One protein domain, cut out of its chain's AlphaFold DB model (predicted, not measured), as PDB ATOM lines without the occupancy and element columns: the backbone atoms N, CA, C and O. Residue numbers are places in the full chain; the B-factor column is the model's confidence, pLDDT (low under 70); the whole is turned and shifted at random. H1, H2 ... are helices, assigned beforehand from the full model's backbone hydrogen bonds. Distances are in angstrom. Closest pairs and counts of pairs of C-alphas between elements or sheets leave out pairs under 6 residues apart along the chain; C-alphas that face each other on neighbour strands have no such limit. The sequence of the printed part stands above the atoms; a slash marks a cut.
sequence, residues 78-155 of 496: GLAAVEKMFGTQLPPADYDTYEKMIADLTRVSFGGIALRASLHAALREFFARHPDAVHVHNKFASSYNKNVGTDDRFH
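This is residues 78 to 155 of the 496 residues of an uncharacterized protein of Phaeosphaeria nodorum (strain SN15 / ATCC MYA-4574 / FGSC 10173) (UniProt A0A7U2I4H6). Four helices run up and down in turn and make a small, incompletely closed bundle; H1, H2 and H3 follow one another round it, and H4 comes back to H1. The side between H3 and H4 is the wide one, and after H4 residues 149 to 155 fold back. The printed part has 78 residues, with H1, H2, H3 and H4 in that order, no named strand, and the class all helix. It is compact, with a radius of gyration of the C-alphas of 12.3 A, and spans 35 by 24 by 18 A.

Start with H1, residues 78 to 86, and go on to H2, residues 92 to 107. They form a helical hairpin and only just touch, with 3 pairs of C-alphas within 8 A; the closest C-alphas are those of Phe 86 and Tyr 95, 7.3 A apart. Their tilt is shallow, 31 degrees, opposite ways. Next, H2 and H3, residues 113 to 129, form a hairpin at a shallow tilt of 23 degrees. In H2, residues 98 to 105 alone touch H3; the closest C-alphas are those of Leu 105 and Arg 116, 6.3 A apart. H4, residues 134 to 148, touches H1 with residues 136 to 140 alone, opposite ways at a shallow tilt of 13 degrees; the closest C-alphas are those of Met 85 and Val 136, 6.6 A apart. H3 and H4 are close but not clearly touching, with the C-alphas of Phe 127 and Val 134 closest at 6.1 A. H1 and H3 are apart, as are H2 and H4. Every O i to N i+4 pair is within hydrogen-bond range in H1, H2 and H4, and 12 of 13 in H3.

Find C-alpha 78 at (208.875, 246.937, 291.104), where H1 begins; it is 12.6 A long. H2 measures 22.3 A and H3 24.8 A. H4, 20.5 A, ends at C-alpha 148, (200.776, 238.203, 286.431).

The C-alphas of Thr 88 and Gly 111 are the two farthest apart, 36.1 A. The printed part has no cut, and its three links are tight. Mean pLDDT of the printed part is 89.6; look at residue 110 for the one value under 70.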
ATOM      1  N   GLY A  78     210.183 246.312 291.310       72.88
ATOM      2  CA  GLY A  78     208.875 246.937 291.104       72.88
ATOM      3  C   GLY A  78     208.447 247.892 292.230       72.88
ATOM      4  O   GLY A  78     207.886 248.940 291.932       72.88
ATOM      5  N   LEU A  79     208.732 247.576 293.500       76.88
ATOM      6  CA  LEU A  79     208.384 248.424 294.650       76.88
ATOM      7  C   LEU A  79     209.303 249.646 294.763       76.88
ATOM      8  O   LEU A  79     208.803 250.748 294.944       76.88
ATOM      9  N   ALA A  80     210.614 249.497 294.553       80.25
ATOM     10  CA  ALA A  80     211.550 250.630 294.596       80.25
ATOM     11  C   ALA A  80     211.238 251.708 293.529       80.25
ATOM     12  O   ALA A  80     211.364 252.909 293.770       80.25
ATOM     13  N   ALA A  81     210.772 251.297 292.346       79.06
ATOM     14  CA  ALA A  81     210.300 252.227 291.320       79.06
ATOM     15  C   ALA A  81     208.928 252.853 291.655       79.06
ATOM     16  O   ALA A  81     208.643 253.972 291.232       79.06
ATOM     17  N   VAL A  82     208.086 252.159 292.426       82.56
ATOM     18  CA  VAL A  82     206.797 252.666 292.927       82.56
ATOM     19  C   VAL A  82     206.992 253.687 294.049       82.56
ATOM     20  O   VAL A  82     206.371 254.745 294.008       82.56
ATOM     21  N   GLU A  83     207.920 253.439 294.971       87.12
ATOM     22  CA  GLU A  83     208.395 254.383 295.991       87.12
ATOM     23  C   GLU A  83     208.855 255.706 295.357       87.12
ATOM     24  O   GLU A  83     208.380 256.781 295.725       87.12
ATOM     25  N   LYS A  84     209.670 255.631 294.292       85.56
ATOM     26  CA  LYS A  84     210.103 256.806 293.517       85.56
ATOM     27  C   LYS A  84     208.947 257.573 292.848       85.56
ATOM     28  O   LYS A  84     209.071 258.778 292.649       85.56
ATOM     29  N   MET A  85     207.839 256.912 292.500       84.44
ATOM     30  CA  MET A  85     206.652 257.577 291.936       84.44
ATOM     31  C   MET A  85     205.712 258.153 293.008       84.44
ATOM     32  O   MET A  85     205.050 259.154 292.741       84.44
ATOM     33  N   PHE A  86     205.649 257.560 294.204       87.88
ATOM     34  CA  PHE A  86     204.821 258.055 295.312       87.88
ATOM     35  C   PHE A  86     205.505 259.101 296.198       87.88
ATOM     36  O   PHE A  86     204.799 259.840 296.878       87.88
ATOM     37  N   GLY A  87     206.838 259.212 296.179       74.94
ATOM     38  CA  GLY A  87     207.611 260.102 297.061       74.94
ATOM     39  C   GLY A  87     207.325 261.611 296.950       74.94
ATOM     40  O   GLY A  87     207.882 262.387 297.721       74.94
ATOM     41  N   THR A  88     206.467 262.042 296.019       79.44
ATOM     42  CA  THR A  88     205.953 263.421 295.906       79.44
ATOM     43  C   THR A  88     204.440 263.548 296.138       79.44
ATOM     44  O   THR A  88     203.919 264.658 296.067       79.44
ATOM     45  N   GLN A  89     203.735 262.439 296.397       88.19
ATOM     46  CA  GLN A  89     202.263 262.351 296.459       88.19
ATOM     47  C   GLN A  89     201.748 261.716 297.762       88.19
ATOM     48  O   GLN A  89     200.649 262.023 298.203       88.19
ATOM     49  N   LEU A  90     202.532 260.846 298.410       94.12
ATOM     50  CA  LEU A  90     202.188 260.262 299.710       94.12
ATOM     51  C   LEU A  90     203.179 260.709 300.796       94.12
ATOM     52  O   LEU A  90     204.391 260.627 300.583       94.12
ATOM     53  N   PRO A  91     202.700 261.102 301.992       93.75
ATOM     54  CA  PRO A  91     203.539 261.158 303.185       93.75
ATOM     55  C   PRO A  91     204.191 259.788 303.454       93.75
ATOM     56  O   PRO A  91     203.512 258.771 303.278       93.75
ATOM     57  N   PRO A  92     205.444 259.714 303.949       92.06
ATOM     58  CA  PRO A  92     206.139 258.438 304.153       92.06
ATOM     59  C   PRO A  92     205.343 257.397 304.957       92.06
ATOM     60  O   PRO A  92     205.255 256.251 304.541       92.06
ATOM     61  N   ALA A  93     204.652 257.802 306.028       93.31
ATOM     62  CA  ALA A  93     203.841 256.888 306.841       93.31
ATOM     63  C   ALA A  93     202.586 256.338 306.120       93.31
ATOM     64  O   ALA A  93     202.160 255.206 306.369       93.31
ATOM     65  N   ASP A  94     201.983 257.113 305.209       95.69
ATOM     66  CA  ASP A  94     200.911 256.615 304.338       95.69
ATOM     67  C   ASP A  94     201.495 255.715 303.232       95.69
ATOM     68  O   ASP A  94     200.879 254.706 302.884       95.69
ATOM     69  N   TYR A  95     202.702 256.008 302.731       94.56
ATOM     70  CA  TYR A  95     203.415 255.130 301.800       94.56
ATOM     71  C   TYR A  95     203.784 253.774 302.435       94.56
ATOM     72  O   TYR A  95     203.492 252.743 301.832       94.56
ATOM     73  N   ASP A  96     204.302 253.734 303.667       93.44
ATOM     74  CA  ASP A  96     204.565 252.485 304.407       93.44
ATOM     75  C   ASP A  96     203.282 251.648 304.577       93.44
ATOM     76  O   ASP A  96     203.271 250.422 304.422       93.44
ATOM     77  N   THR A  97     202.164 252.329 304.853       95.88
ATOM     78  CA  THR A  97     200.832 251.715 304.958       95.88
ATOM     79  C   THR A  97     200.382 251.125 303.615       95.88
ATOM     80  O   THR A  97     199.840 250.016 303.574       95.88
ATOM     81  N   TYR A  98     200.642 251.823 302.506       95.94
ATOM     82  CA  TYR A  98     200.386 251.338 301.151       95.94
ATOM     83  C   TYR A  98     201.284 250.149 300.769       95.94
ATOM     84  O   TYR A  98     200.763 249.126 300.317       95.94
ATOM     85  N   GLU A  99     202.602 250.234 300.989       94.00
ATOM     86  CA  GLU A  99     203.553 249.156 300.673       94.00
ATOM     87  C   GLU A  99     203.171 247.871 301.417       94.00
ATOM     88  O   GLU A  99     203.121 246.801 300.806       94.00
ATOM     89  N   LYS A 100     202.761 247.981 302.689       94.19
ATOM     90  CA  LYS A 100     202.229 246.852 303.462       94.19
ATOM     91  C   LYS A 100     200.958 246.251 302.851       94.19
ATOM     92  O   LYS A 100     200.897 245.036 302.677       94.19
ATOM     93  N   MET A 101     199.963 247.062 302.474       95.88
ATOM     94  CA  MET A 101     198.733 246.548 301.843       95.88
ATOM     95  C   MET A 101     199.006 245.830 300.514       95.88
ATOM     96  O   MET A 101     198.362 244.822 300.222       95.88
ATOM     97  N   ILE A 102     199.965 246.309 299.715       94.56
ATOM     98  CA  ILE A 102     200.389 245.644 298.472       94.56
ATOM     99  C   ILE A 102     201.179 244.360 298.766       94.56
ATOM    100  O   ILE A 102     200.939 243.335 298.123       94.56
ATOM    101  N   ALA A 103     202.078 244.368 299.752       90.69
ATOM    102  CA  ALA A 103     202.800 243.172 300.182       90.69
ATOM    103  C   ALA A 103     201.838 242.077 300.677       90.69
ATOM    104  O   ALA A 103     201.979 240.915 300.294       90.69
ATOM    105  N   ASP A 104     200.808 242.437 301.443       92.69
ATOM    106  CA  ASP A 104     199.775 241.498 301.879       92.69
ATOM    107  C   ASP A 104     198.925 241.013 300.684       92.69
ATOM    108  O   ASP A 104     198.763 239.807 300.493       92.69
ATOM    109  N   LEU A 105     198.466 241.906 299.794       92.19
ATOM    110  CA  LEU A 105     197.696 241.528 298.593       92.19
ATOM    111  C   LEU A 105     198.451 240.630 297.603       92.19
ATOM    112  O   LEU A 105     197.817 239.856 296.882       92.19
ATOM    113  N   THR A 106     199.779 240.713 297.553       86.62
ATOM    114  CA  THR A 106     200.613 239.833 296.717       86.62
ATOM    115  C   THR A 106     200.966 238.509 297.405       86.62
ATOM    116  O   THR A 106     201.284 237.538 296.720       86.62
ATOM    117  N   ARG A 107     200.849 238.425 298.740       85.94
ATOM    118  CA  ARG A 107     201.080 237.205 299.542       85.94
ATOM    119  C   ARG A 107     199.822 236.375 299.808       85.94
ATOM    120  O   ARG A 107     199.933 235.169 300.028       85.94
ATOM    121  N   VAL A 108     198.635 236.985 299.814       86.81
ATOM    122  CA  VAL A 108     197.366 236.288 300.084       86.81
ATOM    123  C   VAL A 108     197.069 235.252 298.992       86.81
ATOM    124  O   VAL A 108     196.778 235.586 297.845       86.81
ATOM    125  N   SER A 109     197.136 233.977 299.379       73.38
ATOM    126  CA  SER A 109     196.925 232.818 298.507       73.38
ATOM    127  C   SER A 109     195.440 232.458 298.331       73.38
ATOM    128  O   SER A 109     194.555 233.068 298.933       73.38
ATOM    129  N   PHE A 110     195.169 231.430 297.515       63.19
ATOM    130  CA  PHE A 110     193.835 230.947 297.105       63.19
ATOM    131  C   PHE A 110     192.760 230.900 298.211       63.19
ATOM    132  O   PHE A 110     191.600 231.194 297.938       63.19
ATOM    133  N   GLY A 111     193.117 230.526 299.445       71.88
ATOM    134  CA  GLY A 111     192.158 230.413 300.554       71.88
ATOM    135  C   GLY A 111     191.724 231.751 301.171       71.88
ATOM    136  O   GLY A 111     190.727 231.809 301.884       71.88
ATOM    137  N   GLY A 112     192.447 232.842 300.911       86.69
ATOM    138  CA  GLY A 112     192.277 234.121 301.604       86.69
ATOM    139  C   GLY A 112     191.261 235.082 300.985       86.69
ATOM    140  O   GLY A 112     191.437 236.289 301.118       86.69
ATOM    141  N   ILE A 113     190.210 234.595 300.313       86.69
ATOM    142  CA  ILE A 113     189.246 235.430 299.559       86.69
ATOM    143  C   ILE A 113     188.670 236.573 300.418       86.69
ATOM    144  O   ILE A 113     188.651 237.723 299.979       86.69
ATOM    145  N   ALA A 114     188.267 236.288 301.660       89.50
ATOM    146  CA  ALA A 114     187.731 237.297 302.580       89.50
ATOM    147  C   ALA A 114     188.774 238.358 302.990       89.50
ATOM    148  O   ALA A 114     188.448 239.541 303.081       89.50
ATOM    149  N   LEU A 115     190.035 237.952 303.180       90.81
ATOM    150  CA  LEU A 115     191.148 238.854 303.498       90.81
ATOM    151  C   LEU A 115     191.549 239.704 302.280       90.81
ATOM    152  O   LEU A 115     191.809 240.895 302.415       90.81
ATOM    153  N   ARG A 116     191.518 239.135 301.068       92.50
ATOM    154  CA  ARG A 116     191.708 239.909 299.833       92.50
ATOM    155  C   ARG A 116     190.592 240.942 299.653       92.50
ATOM    156  O   ARG A 116     190.867 242.074 299.265       92.50
ATOM    157  N   ALA A 117     189.349 240.585 299.977       91.69
ATOM    158  CA  ALA A 117     188.215 241.503 299.919       91.69
ATOM    159  C   ALA A 117     188.333 242.662 300.928       91.69
ATOM    160  O   ALA A 117     188.060 243.804 300.553       91.69
ATOM    161  N   SER A 118     188.784 242.411 302.166       95.38
ATOM    162  CA  SER A 118     189.013 243.484 303.147       95.38
ATOM    163  C   SER A 118     190.203 244.372 302.772       95.38
ATOM    164  O   SER A 118     190.084 245.592 302.852       95.38
ATOM    165  N   LEU A 119     191.297 243.805 302.254       95.81
ATOM    166  CA  LEU A 119     192.425 244.575 301.715       95.81
ATOM    167  C   LEU A 119     192.014 245.421 300.493       95.81
ATOM    168  O   LEU A 119     192.366 246.594 300.417       95.81
ATOM    169  N   HIS A 120     191.194 244.892 299.574       94.75
ATOM    170  CA  HIS A 120     190.607 245.675 298.475       94.75
ATOM    171  C   HIS A 120     189.655 246.785 298.970       94.75
ATOM    172  O   HIS A 120     189.438 247.763 298.253       94.75
ATOM    173  N   ALA A 121     189.036 246.652 300.147       95.56
ATOM    174  CA  ALA A 121     188.230 247.715 300.750       95.56
ATOM    175  C   ALA A 121     189.127 248.794 301.381       95.56
ATOM    176  O   ALA A 121     188.995 249.965 301.027       95.56
ATOM    177  N   ALA A 122     190.096 248.390 302.209       96.38
ATOM    178  CA  ALA A 122     191.066 249.280 302.846       96.38
ATOM    179  C   ALA A 122     191.875 250.095 301.822       96.38
ATOM    180  O   ALA A 122     192.070 251.294 302.005       96.38
ATOM    181  N   LEU A 123     192.269 249.484 300.700       96.88
ATOM    182  CA  LEU A 123     192.987 250.175 299.628       96.88
ATOM    183  C   LEU A 123     192.115 251.250 298.949       96.88
ATOM    184  O   LEU A 123     192.596 252.344 298.667       96.88
ATOM    185  N   ARG A 124     190.812 250.999 298.749       96.25
ATOM    186  CA  ARG A 124     189.882 252.027 298.235       96.25
ATOM    187  C   ARG A 124     189.652 253.158 299.235       96.25
ATOM    188  O   ARG A 124     189.562 254.306 298.820       96.25
ATOM    189  N   GLU A 125     189.571 252.853 300.529       96.44
ATOM    190  CA  GLU A 125     189.447 253.859 301.593       96.44
ATOM    191  C   GLU A 125     190.722 254.711 301.723       96.44
ATOM    192  O   GLU A 125     190.648 255.929 301.862       96.44
ATOM    193  N   PHE A 126     191.897 254.095 301.579       97.00
ATOM    194  CA  PHE A 126     193.184 254.785 301.496       97.00
ATOM    195  C   PHE A 126     193.221 255.770 300.320       97.00
ATOM    196  O   PHE A 126     193.479 256.956 300.514       97.00
ATOM    197  N   PHE A 127     192.878 255.323 299.110       96.56
ATOM    198  CA  PHE A 127     192.864 256.190 297.927       96.56
ATOM    199  C   PHE A 127     191.689 257.183 297.872       96.56
ATOM    200  O   PHE A 127     191.732 258.132 297.096       96.56
ATOM    201  N   ALA A 128     190.677 257.035 298.732       95.06
ATOM    202  CA  ALA A 128     189.693 258.089 298.982       95.06
ATOM    203  C   ALA A 128     190.254 259.233 299.855       95.06
ATOM    204  O   ALA A 128     189.729 260.344 299.797       95.06
ATOM    205  N   ARG A 129     191.324 258.987 300.635       96.44
ATOM    206  CA  ARG A 129     192.095 260.031 301.342       96.44
ATOM    207  C   ARG A 129     193.171 260.669 300.459       96.44
ATOM    208  O   ARG A 129     193.431 261.856 300.617       96.44
ATOM    209  N   HIS A 130     193.741 259.898 299.531       96.06
ATOM    210  CA  HIS A 130     194.841 260.305 298.641       96.06
ATOM    211  C   HIS A 130     194.427 260.178 297.157       96.06
ATOM    212  O   HIS A 130     194.844 259.240 296.472       96.06
ATOM    213  N   PRO A 131     193.525 261.049 296.655       95.19
ATOM    214  CA  PRO A 131     192.935 260.923 295.319       95.19
ATOM    215  C   PRO A 131     193.913 261.259 294.182       95.19
ATOM    216  O   PRO A 131     193.753 260.774 293.063       95.19
ATOM    217  N   ASP A 132     194.931 262.065 294.466       93.88
ATOM    218  CA  ASP A 132     196.076 262.333 293.601       93.88
ATOM    219  C   ASP A 132     196.894 261.055 293.360       93.88
ATOM    220  O   ASP A 132     197.114 260.668 292.211       93.88
ATOM    221  N   ALA A 133     197.215 260.327 294.430       95.19
ATOM    222  CA  ALA A 133     198.004 259.097 294.420       95.19
ATOM    223  C   ALA A 133     197.371 257.942 293.589       95.19
ATOM    224  O   ALA A 133     198.056 256.987 293.202       95.19
ATOM    225  N   VAL A 134     196.076 258.026 293.247       95.56
ATOM    226  CA  VAL A 134     195.334 257.012 292.465       95.56
ATOM    227  C   VAL A 134     195.990 256.691 291.118       95.56
ATOM    228  O   VAL A 134     196.027 255.527 290.714       95.56
ATOM    229  N   HIS A 135     196.514 257.689 290.399       94.31
ATOM    230  CA  HIS A 135     197.042 257.459 289.047       94.31
ATOM    231  C   HIS A 135     198.339 256.633 289.056       94.31
ATOM    232  O   HIS A 135     198.512 255.755 288.206       94.31
ATOM    233  N   VAL A 136     199.208 256.844 290.053       94.31
ATOM    234  CA  VAL A 136     200.421 256.040 290.271       94.31
ATOM    235  C   VAL A 136     200.044 254.598 290.612       94.31
ATOM    236  O   VAL A 136     200.573 253.666 289.998       94.31
ATOM    237  N   HIS A 137     199.071 254.402 291.511       95.12
ATOM    238  CA  HIS A 137     198.570 253.065 291.834       95.12
ATOM    239  C   HIS A 137     198.007 252.348 290.605       95.12
ATOM    240  O   HIS A 137     198.394 251.217 290.328       95.12
ATOM    241  N   ASN A 138     197.153 253.010 289.821       95.69
ATOM    242  CA  ASN A 138     196.553 252.416 288.628       95.69
ATOM    243  C   ASN A 138     197.594 252.064 287.555       95.69
ATOM    244  O   ASN A 138     197.462 251.022 286.906       95.69
ATOM    245  N   LYS A 139     198.649 252.877 287.388       93.62
ATOM    246  CA  LYS A 139     199.779 252.576 286.489       93.62
ATOM    247  C   LYS A 139     200.536 251.327 286.957       93.62
ATOM    248  O   LYS A 139     200.793 250.433 286.149       93.62
ATOM    249  N   PHE A 140     200.824 251.224 288.257       93.44
ATOM    250  CA  PHE A 140     201.463 250.047 288.852       93.44
ATOM    251  C   PHE A 140     200.583 248.791 288.761       93.44
ATOM    252  O   PHE A 140     201.040 247.775 288.241       93.44
ATOM    253  N   ALA A 141     199.319 248.864 289.183       94.38
ATOM    254  CA  ALA A 141     198.362 247.762 289.115       94.38
ATOM    255  C   ALA A 141     198.186 247.258 287.675       94.38
ATOM    256  O   ALA A 141     198.231 246.056 287.434       94.38
ATOM    257  N   SER A 142     198.092 248.159 286.691       93.19
ATOM    258  CA  SER A 142     198.012 247.783 285.273       93.19
ATOM    259  C   SER A 142     199.270 247.064 284.770       93.19
ATOM    260  O   SER A 142     199.161 246.141 283.965       93.19
ATOM    261  N   SER A 143     200.459 247.462 285.234       90.81
ATOM    262  CA  SER A 143     201.728 246.787 284.921       90.81
ATOM    263  C   SER A 143     201.800 245.399 285.575       90.81
ATOM    264  O   SER A 143     202.044 244.393 284.910       90.81
ATOM    265  N   TYR A 144     201.480 245.326 286.869       90.31
ATOM    266  CA  TYR A 144     201.461 244.091 287.649       90.31
ATOM    267  C   TYR A 144     200.464 243.065 287.086       90.31
ATOM    268  O   TYR A 144     200.835 241.917 286.853       90.31
ATOM    269  N   ASN A 145     199.229 243.477 286.781       93.19
ATOM    270  CA  ASN A 145     198.176 242.588 286.277       93.19
ATOM    271  C   ASN A 145     198.523 241.997 284.899       93.19
ATOM    272  O   ASN A 145     198.275 240.813 284.665       93.19
ATOM    273  N   LYS A 146     199.162 242.783 284.015       91.25
ATOM    274  CA  LYS A 146     199.703 242.290 282.735       91.25
ATOM    275  C   LYS A 146     200.745 241.190 282.953       91.25
ATOM    276  O   LYS A 146     200.638 240.131 282.343       91.25
ATOM    277  N   ASN A 147     201.703 241.423 283.851       87.31
ATOM    278  CA  ASN A 147     202.817 240.504 284.101       87.31
ATOM    279  C   ASN A 147     202.396 239.246 284.880       87.31
ATOM    280  O   ASN A 147     202.956 238.174 284.672       87.31
ATOM    281  N   VAL A 148     201.386 239.352 285.748       83.50
ATOM    282  CA  VAL A 148     200.776 238.203 286.431       83.50
ATOM    283  C   VAL A 148     199.987 237.330 285.452       83.50
ATOM    284  O   VAL A 148     199.942 236.113 285.632       83.50
ATOM    285  N   GLY A 149     199.362 237.911 284.423       79.38
ATOM    286  CA  GLY A 149     198.586 237.204 283.400       79.38
ATOM    287  C   GLY A 149     197.144 236.871 283.813       79.38
ATOM    288  O   GLY A 149     196.651 237.325 284.847       79.38
ATOM    289  N   THR A 150     196.486 236.008 283.031       78.38
ATOM    290  CA  THR A 150     195.035 235.678 282.981       78.38
ATOM    291  C   THR A 150     194.400 235.003 284.219       78.38
ATOM    292  O   THR A 150     193.599 234.082 284.095       78.38
ATOM    293  N   ASP A 151     194.756 235.421 285.434       79.56
ATOM    294  CA  ASP A 151     194.072 234.996 286.664       79.56
ATOM    295  C   ASP A 151     193.768 236.224 287.513       79.56
ATOM    296  O   ASP A 151     194.590 236.685 288.313       79.56
ATOM    297  N   ASP A 152     192.564 236.738 287.298       82.75
ATOM    298  CA  ASP A 152     192.038 237.965 287.883       82.75
ATOM    299  C   ASP A 152     191.976 237.900 289.421       82.75
ATOM    300  O   ASP A 152     191.955 238.931 290.093       82.75
ATOM    301  N   ARG A 153     192.032 236.695 290.016       81.31
ATOM    302  CA  ARG A 153     192.081 236.500 291.477       81.31
ATOM    303  C   ARG A 153     193.362 237.054 292.102       81.31
ATOM    304  O   ARG A 153     193.358 237.372 293.288       81.31
ATOM    305  N   PHE A 154     194.436 237.186 291.322       86.69
ATOM    306  CA  PHE A 154     195.703 237.780 291.759       86.69
ATOM    307  C   PHE A 154     195.867 239.243 291.339       86.69
ATOM    308  O   PHE A 154     196.797 239.899 291.807       86.69
ATOM    309  N   HIS A 155     194.973 239.785 290.507       93.00
ATOM    310  CA  HIS A 155     195.063 241.173 290.053       93.00
ATOM    311  C   HIS A 155     194.907 242.158 291.215       93.00
ATOM    312  O   HIS A 155     194.085 241.975 292.119       93.00
TER     313      HIS A 155